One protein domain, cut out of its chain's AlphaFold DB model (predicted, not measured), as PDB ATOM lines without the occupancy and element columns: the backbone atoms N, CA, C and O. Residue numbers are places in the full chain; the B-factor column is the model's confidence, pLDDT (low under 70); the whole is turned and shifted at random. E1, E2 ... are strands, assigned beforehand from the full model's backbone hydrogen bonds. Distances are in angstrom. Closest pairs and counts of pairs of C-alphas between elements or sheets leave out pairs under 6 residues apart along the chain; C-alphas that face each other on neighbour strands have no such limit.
ATOM      1  N   TRP A   8     -34.055  27.714  52.379       81.75
ATOM      2  CA  TRP A   8     -33.576  28.008  51.023       81.75
ATOM      3  C   TRP A   8     -34.474  28.997  50.264       81.75
ATOM      4  O   TRP A   8     -33.994  29.681  49.364       81.75
ATOM      5  N   ARG A   9     -35.767  29.093  50.612       82.69
ATOM      6  CA  ARG A   9     -36.712  30.042  49.994       82.69
ATOM      7  C   ARG A   9     -36.481  31.485  50.429       82.69
ATOM      8  O   ARG A   9     -36.984  32.388  49.768       82.69
ATOM      9  N   GLU A  10     -35.786  31.690  51.544       84.88
ATOM     10  CA  GLU A  10     -35.478  33.019  52.076       84.88
ATOM     11  C   GLU A  10     -34.128  33.549  51.571       84.88
ATOM     12  O   GLU A  10     -33.819  34.724  51.764       84.88
ATOM     13  N   LEU A  11     -33.338  32.707  50.898       84.62
ATOM     14  CA  LEU A  11     -32.066  33.107  50.307       84.62
ATOM     15  C   LEU A  11     -32.272  33.932  49.024       84.62
ATOM     16  O   LEU A  11     -33.268  33.747  48.311       84.62
ATOM     17  N   PRO A  12     -31.327  34.830  48.690       85.19
ATOM     18  CA  PRO A  12     -31.349  35.552  47.426       85.19
ATOM     19  C   PRO A  12     -31.408  34.593  46.223       85.19
ATOM     20  O   PRO A  12     -30.702  33.586  46.202       85.19
ATOM     21  N   PRO A  13     -32.190  34.911  45.173       85.75
ATOM     22  CA  PRO A  13     -32.280  34.068  43.977       85.75
ATOM     23  C   PRO A  13     -30.998  34.076  43.129       85.75
ATOM     24  O   PRO A  13     -30.862  33.251  42.230       85.75
ATOM     25  N   ASN A  14     -30.086  35.013  43.392       88.44
ATOM     26  CA  ASN A  14     -28.783  35.126  42.749       88.44
ATOM     27  C   ASN A  14     -27.697  35.134  43.839       88.44
ATOM     28  O   ASN A  14     -27.292  36.225  44.249       88.44
ATOM     29  N   PRO A  15     -27.321  33.961  44.378       90.00
ATOM     30  CA  PRO A  15     -26.271  33.861  45.385       90.00
ATOM     31  C   PRO A  15     -24.918  34.252  44.793       90.00
ATOM     32  O   PRO A  15     -24.651  33.998  43.614       90.00
ATOM     33  N   ASP A  16     -24.061  34.837  45.620       90.56
ATOM     34  CA  ASP A  16     -22.670  35.062  45.263       90.56
ATOM     35  C   ASP A  16     -21.927  33.713  45.194       90.56
ATOM     36  O   ASP A  16     -21.947  32.944  46.162       90.56
ATOM     37  N   PRO A  17     -21.274  33.382  44.067       91.25
ATOM     38  CA  PRO A  17     -20.578  32.109  43.921       91.25
ATOM     39  C   PRO A  17     -19.515  31.867  44.995       91.25
ATOM     40  O   PRO A  17     -19.372  30.732  45.445       91.25
ATOM     41  N   LEU A  18     -18.806  32.907  45.437       92.44
ATOM     42  CA  LEU A  18     -17.720  32.768  46.398       92.44
ATOM     43  C   LEU A  18     -18.234  32.867  47.835       92.44
ATOM     44  O   LEU A  18     -18.037  31.938  48.618       92.44
ATOM     45  N   ASP A  19     -18.904  33.964  48.180       91.31
ATOM     46  CA  ASP A  19     -19.279  34.264  49.565       91.31
ATOM     47  C   ASP A  19     -20.424  33.370  50.072       91.31
ATOM     48  O   ASP A  19     -20.403  32.941  51.230       91.31
ATOM     49  N   ASP A  20     -21.399  33.043  49.214       90.06
ATOM     50  CA  ASP A  20     -22.554  32.225  49.606       90.06
ATOM     51  C   ASP A  20     -22.331  30.725  49.355       90.06
ATOM     52  O   ASP A  20     -22.890  29.891  50.078       90.06
ATOM     53  N   LEU A  21     -21.538  30.357  48.336       89.75
ATOM     54  CA  LEU A  21     -21.393  28.961  47.894       89.75
ATOM     55  C   LEU A  21     -19.970  28.388  48.009       89.75
ATOM     56  O   LEU A  21     -19.813  27.166  47.947       89.75
ATOM     57  N   GLY A  22     -18.945  29.221  48.207       93.19
ATOM     58  CA  GLY A  22     -17.548  28.784  48.303       93.19
ATOM     59  C   GLY A  22     -16.968  28.251  46.990       93.19
ATOM     60  O   GLY A  22     -16.048  27.433  47.025       93.19
ATOM     61  N   TYR A  23     -17.527  28.659  45.850       90.06
ATOM     62  CA  TYR A  23     -17.036  28.317  44.520       90.06
ATOM     63  C   TYR A  23     -16.160  29.429  43.950       90.06
ATOM     64  O   TYR A  23     -16.552  30.594  43.908       90.06
ATOM     65  N   ASP A  24     -15.010  29.033  43.414       89.19
ATOM     66  CA  ASP A  24     -14.199  29.891  42.561       89.19
ATOM     67  C   ASP A  24     -14.731  29.854  41.124       89.19
ATOM     68  O   ASP A  24     -15.062  28.793  40.583       89.19
ATOM     69  N   LEU A  25     -14.817  31.027  40.498       88.88
ATOM     70  CA  LEU A  25     -15.182  31.131  39.092       88.88
ATOM     71  C   LEU A  25     -14.012  30.679  38.218       88.88
ATOM     72  O   LEU A  25     -12.881  31.120  38.406       88.88
ATOM     73  N   ALA A  26     -14.313  29.835  37.237       88.25
ATOM     74  CA  ALA A  26     -13.370  29.427  36.208       88.25
ATOM     75  C   ALA A  26     -13.700  30.139  34.895       88.25
ATOM     76  O   ALA A  26     -14.866  30.193  34.489       88.25
ATOM     77  N   GLU A  27     -12.675  30.652  34.221       90.56
ATOM     78  CA  GLU A  27     -12.806  31.072  32.828       90.56
ATOM     79  C   GLU A  27     -12.920  29.834  31.933       90.56
ATOM     80  O   GLU A  27     -12.300  28.802  32.202       90.56
ATOM     81  N   LEU A  28     -13.772  29.921  30.910       91.62
ATOM     82  CA  LEU A  28     -14.071  28.818  30.003       91.62
ATOM     83  C   LEU A  28     -13.825  29.240  28.557       91.62
ATOM     84  O   LEU A  28     -14.337  30.269  28.109       91.62
ATOM     85  N   ASP A  29     -13.150  28.373  27.812       91.12
ATOM     86  CA  ASP A  29     -12.963  28.501  26.374       91.12
ATOM     87  C   ASP A  29     -14.010  27.687  25.612       91.12
ATOM     88  O   ASP A  29     -14.392  26.582  26.000       91.12
ATOM     89  N   PHE A  30     -14.447  28.233  24.475       91.38
ATOM     90  CA  PHE A  30     -15.428  27.626  23.578       91.38
ATOM     91  C   PHE A  30     -14.771  27.352  22.228       91.38
ATOM     92  O   PHE A  30     -14.546  28.264  21.430       91.38
ATOM     93  N   ILE A  31     -14.481  26.085  21.948       90.81
ATOM     94  CA  ILE A  31     -13.798  25.655  20.728       90.81
ATOM     95  C   ILE A  31     -14.821  24.990  19.799       90.81
ATOM     96  O   ILE A  31     -15.321  23.905  20.111       90.81
ATOM     97  N   PRO A  32     -15.146  25.590  18.638       88.81
ATOM     98  CA  PRO A  32     -15.985  24.936  17.645       88.81
ATOM     99  C   PRO A  32     -15.336  23.634  17.176       88.81
ATOM    100  O   PRO A  32     -14.182  23.623  16.745       88.81
ATOM    101  N   THR A  33     -16.090  22.543  17.225       84.25
ATOM    102  CA  THR A  33     -15.647  21.230  16.764       84.25
ATOM    103  C   THR A  33     -16.709  20.596  15.874       84.25
ATOM    104  O   THR A  33     -17.882  20.966  15.870       84.25
ATOM    105  N   SER A  34     -16.283  19.651  15.053       74.69
ATOM    106  CA  SER A  34     -17.165  18.894  14.174       74.69
ATOM    107  C   SER A  34     -16.844  17.423  14.358       74.69
ATOM    108  O   SER A  34     -16.064  16.849  13.595       74.69
ATOM    109  N   THR A  35     -17.417  16.829  15.405       65.56
ATOM    110  CA  THR A  35     -17.326  15.391  15.665       65.56
ATOM    111  C   THR A  35     -18.617  14.735  15.173       65.56
ATOM    112  O   THR A  35     -19.705  15.292  15.270       65.56
ATOM    113  N   SER A  36     -18.504  13.563  14.547       60.38
ATOM    114  CA  SER A  36     -19.632  12.669  14.229       60.38
ATOM    115  C   SER A  36     -20.862  13.277  13.517       60.38
ATOM    116  O   SER A  36     -21.968  12.762  13.660       60.38
ATOM    117  N   GLY A  37     -20.682  14.309  12.682       63.72
ATOM    118  CA  GLY A  37     -21.691  14.748  11.703       63.72
ATOM    119  C   GLY A  37     -22.533  15.976  12.070       63.72
ATOM    120  O   GLY A  37     -23.473  16.277  11.335       63.72
ATOM    121  N   GLY A  38     -22.198  16.694  13.148       73.38
ATOM    122  CA  GLY A  38     -22.868  17.934  13.568       73.38
ATOM    123  C   GLY A  38     -21.907  19.099  13.834       73.38
ATOM    124  O   GLY A  38     -20.688  18.930  13.819       73.38
ATOM    125  N   ALA A  39     -22.470  20.292  14.051       81.94
ATOM    126  CA  ALA A  39     -21.731  21.441  14.569       81.94
ATOM    127  C   ALA A  39     -21.806  21.414  16.099       81.94
ATOM    128  O   ALA A  39     -22.864  21.666  16.676       81.94
ATOM    129  N   GLU A  40     -20.687  21.120  16.741       90.00
ATOM    130  CA  GLU A  40     -20.572  21.015  18.191       90.00
ATOM    131  C   GLU A  40     -19.604  22.077  18.717       90.00
ATOM    132  O   GLU A  40     -18.847  22.708  17.972       90.00
ATOM    133  N   VAL A  41     -19.635  22.293  20.023       90.69
ATOM    134  CA  VAL A  41     -18.706  23.166  20.729       90.69
ATOM    135  C   VAL A  41     -18.129  22.378  21.893       90.69
ATOM    136  O   VAL A  41     -18.866  21.826  22.711       90.69
ATOM    137  N   LEU A  42     -16.803  22.307  21.935       91.62
ATOM    138  CA  LEU A  42     -16.061  21.817  23.082       91.62
ATOM    139  C   LEU A  42     -15.874  22.984  24.051       91.62
ATOM    140  O   LEU A  42     -15.381  24.039  23.653       91.62
ATOM    141  N   VAL A  43     -16.273  22.787  25.300       92.06
ATOM    142  CA  VAL A  43     -16.131  23.767  26.378       92.06
ATOM    143  C   VAL A  43     -15.197  23.197  27.430       92.06
ATOM    144  O   VAL A  43     -15.392  22.063  27.870       92.06
ATOM    145  N   LEU A  44     -14.194  23.968  27.824       92.75
ATOM    146  CA  LEU A  44     -13.157  23.556  28.766       92.75
ATOM    147  C   LEU A  44     -12.711  24.756  29.612       92.75
ATOM    148  O   LEU A  44     -12.849  25.888  29.150       92.75
ATOM    149  N   PRO A  45     -12.181  24.535  30.823       93.44
ATOM    150  CA  PRO A  45     -11.434  25.555  31.549       93.44
ATOM    151  C   PRO A  45     -10.340  26.180  30.682       93.44
ATOM    152  O   PRO A  45      -9.601  25.465  30.010       93.44
ATOM    153  N   THR A  46     -10.236  27.507  30.717       91.81
ATOM    154  CA  THR A  46      -9.136  28.257  30.093       91.81
ATOM    155  C   THR A  46      -7.831  28.064  30.876       91.81
ATOM    156  O   THR A  46      -6.746  28.121  30.305       91.81
ATOM    157  N   ASP A  47      -7.927  27.833  32.189       90.19
ATOM    158  CA  ASP A  47      -6.775  27.549  33.045       90.19
ATOM    159  C   ASP A  47      -6.330  26.084  32.902       90.19
ATOM    160  O   ASP A  47      -7.048  25.156  33.292       90.19
ATOM    161  N   ASP A  48      -5.118  25.886  32.376       84.62
ATOM    162  CA  ASP A  48      -4.508  24.571  32.171       84.62
ATOM    163  C   ASP A  48      -4.344  23.771  33.476       84.62
ATOM    164  O   ASP A  48      -4.438  22.542  33.455       84.62
ATOM    165  N   ASP A  49      -4.164  24.432  34.625       86.88
ATOM    166  CA  ASP A  49      -4.063  23.748  35.924       86.88
ATOM    167  C   ASP A  49      -5.420  23.167  36.373       86.88
ATOM    168  O   ASP A  49      -5.486  22.241  37.192       86.88
ATOM    169  N   MET A  50      -6.522  23.678  35.811       84.31
ATOM    170  CA  MET A  50      -7.878  23.167  36.024       84.31
ATOM    171  C   MET A  50      -8.271  22.079  35.016       84.31
ATOM    172  O   MET A  50      -9.273  21.387  35.237       84.31
ATOM    173  N   LEU A  51      -7.493  21.878  33.945       84.19
ATOM    174  CA  LEU A  51      -7.753  20.844  32.945       84.19
ATOM    175  C   LEU A  51      -7.476  19.448  33.509       84.19
ATOM    176  O   LEU A  51      -6.343  19.023  33.733       84.19
ATOM    177  N   ARG A  52      -8.557  18.694  33.704       84.88
ATOM    178  CA  ARG A  52      -8.547  17.265  34.040       84.88
ATOM    179  C   ARG A  52      -9.114  16.460  32.880       84.88
ATOM    180  O   ARG A  52      -9.805  17.004  32.022       84.88
ATOM    181  N   GLU A  53      -8.862  15.154  32.880       82.62
ATOM    182  CA  GLU A  53      -9.321  14.241  31.821       82.62
ATOM    183  C   GLU A  53     -10.844  14.262  31.601       82.62
ATOM    184  O   GLU A  53     -11.305  13.886  30.529       82.62
ATOM    185  N   ASP A  54     -11.622  14.707  32.589       84.38
ATOM    186  CA  ASP A  54     -13.082  14.816  32.578       84.38
ATOM    187  C   ASP A  54     -13.600  16.263  32.697       84.38
ATOM    188  O   ASP A  54     -14.808  16.484  32.781       84.38
ATOM    189  N   ALA A  55     -12.713  17.263  32.679       87.38
ATOM    190  CA  ALA A  55     -13.067  18.673  32.832       87.38
ATOM    191  C   ALA A  55     -13.426  19.330  31.490       87.38
ATOM    192  O   ALA A  55     -12.872  20.363  31.124       87.38
ATOM    193  N   PHE A  56     -14.341  18.728  30.732       90.25
ATOM    194  CA  PHE A  56     -14.837  19.312  29.489       90.25
ATOM    195  C   PHE A  56     -16.299  18.952  29.234       90.25
ATOM    196  O   PHE A  56     -16.821  17.949  29.723       90.25
ATOM    197  N   LEU A  57     -16.962  19.771  28.425       90.12
ATOM    198  CA  LEU A  57     -18.317  19.535  27.947       90.12
ATOM    199  C   LEU A  57     -18.316  19.553  26.422       90.12
ATOM    200  O   LEU A  57     -17.677  20.399  25.803       90.12
ATOM    201  N   VAL A  58     -19.072  18.647  25.811       90.44
ATOM    202  CA  VAL A  58     -19.389  18.706  24.380       90.44
ATOM    203  C   VAL A  58     -20.860  19.054  24.267       90.44
ATOM    204  O   VAL A  58     -21.712  18.332  24.786       90.44
ATOM    205  N   VAL A  59     -21.153  20.182  23.629       91.12
ATOM    206  CA  VAL A  59     -22.518  20.689  23.480       91.12
ATOM    207  C   VAL A  59     -22.840  20.939  22.015       91.12
ATOM    208  O   VAL A  59     -21.968  21.286  21.219       91.12
ATOM    209  N   ASP A  60     -24.109  20.782  21.650       90.44
ATOM    210  CA  ASP A  60     -24.578  21.177  20.326       90.44
ATOM    211  C   ASP A  60     -24.464  22.700  20.169       90.44
ATOM    212  O   ASP A  60     -24.806  23.459  21.084       90.44
ATOM    213  N   LYS A  61     -24.011  23.167  19.001       87.00
ATOM    214  CA  LYS A  61     -23.805  24.599  18.758       87.00
ATOM    215  C   LYS A  61     -25.081  25.426  18.941       87.00
ATOM    216  O   LYS A  61     -24.989  26.567  19.380       87.00
ATOM    217  N   ALA A  62     -26.261  24.882  18.644       88.88
ATOM    218  CA  ALA A  62     -27.533  25.580  18.838       88.88
ATOM    219  C   ALA A  62     -27.918  25.743  20.321       88.88
ATOM    220  O   ALA A  62     -28.837  26.500  20.628       88.88
ATOM    221  N   SER A  63     -27.226  25.053  21.233       88.38
ATOM    222  CA  SER A  63     -27.421  25.179  22.683       88.38
ATOM    223  C   SER A  63     -26.550  26.271  23.313       88.38
ATOM    224  O   SER A  63     -26.771  26.633  24.467       88.38
ATOM    225  N   VAL A  64     -25.574  26.810  22.574       86.25
ATOM    226  CA  VAL A  64     -24.715  27.910  23.026       86.25
ATOM    227  C   VAL A  64     -25.336  29.233  22.587       86.25
ATOM    228  O   VAL A  64     -25.604  29.443  21.405       86.25
TER     229      VAL A  64
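AT A GLANCE: This is residues 8 to 64 of the 71 residues of an uncharacterized protein of Halobaculum gomorrense (UniProt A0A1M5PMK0). With little regular structure, the printed part is a long tail without named elements, residues 8 to 27, leading into one small sheet of three strands. The 57 printed residues hold no named helix; E1, E2 and E3 follow as a meander, each strand the antiparallel neighbour of the one before, in sheet order E1 - E2 - E3. The class is all strand, with 16 residues in named elements. The whole is only just loose, close to extended, with a radius of gyration of the C-alphas of 15.3 A, and flat, spanning 46 by 28 by 15 A.

IN THESE COORDINATES: E1, residues 28 to 33, begins at C-alpha 28 (-14.071, 28.818, 30.003) and is 15.3 A long. E2, residues 40 to 45, is 16.8 A long. E3, residues 57 to 60, 10.0 A long, ends at C-alpha 60 (-24.578, 21.177, 20.326).

HOW THE PARTS SIT: Hairpin E1 and E2 has N 31 and O 42 within hydrogen-bond range at 2.8 A; hairpin E2 and E3 has N 41 and O 59, 2.8 A.

THE WHOLE: The C-alphas farthest apart, Glu 10 and Gly 37, are 46.4 A apart. The printed part has no cut; E2 to E3 is a long link. Residues 35 to 37 have pLDDT under 70.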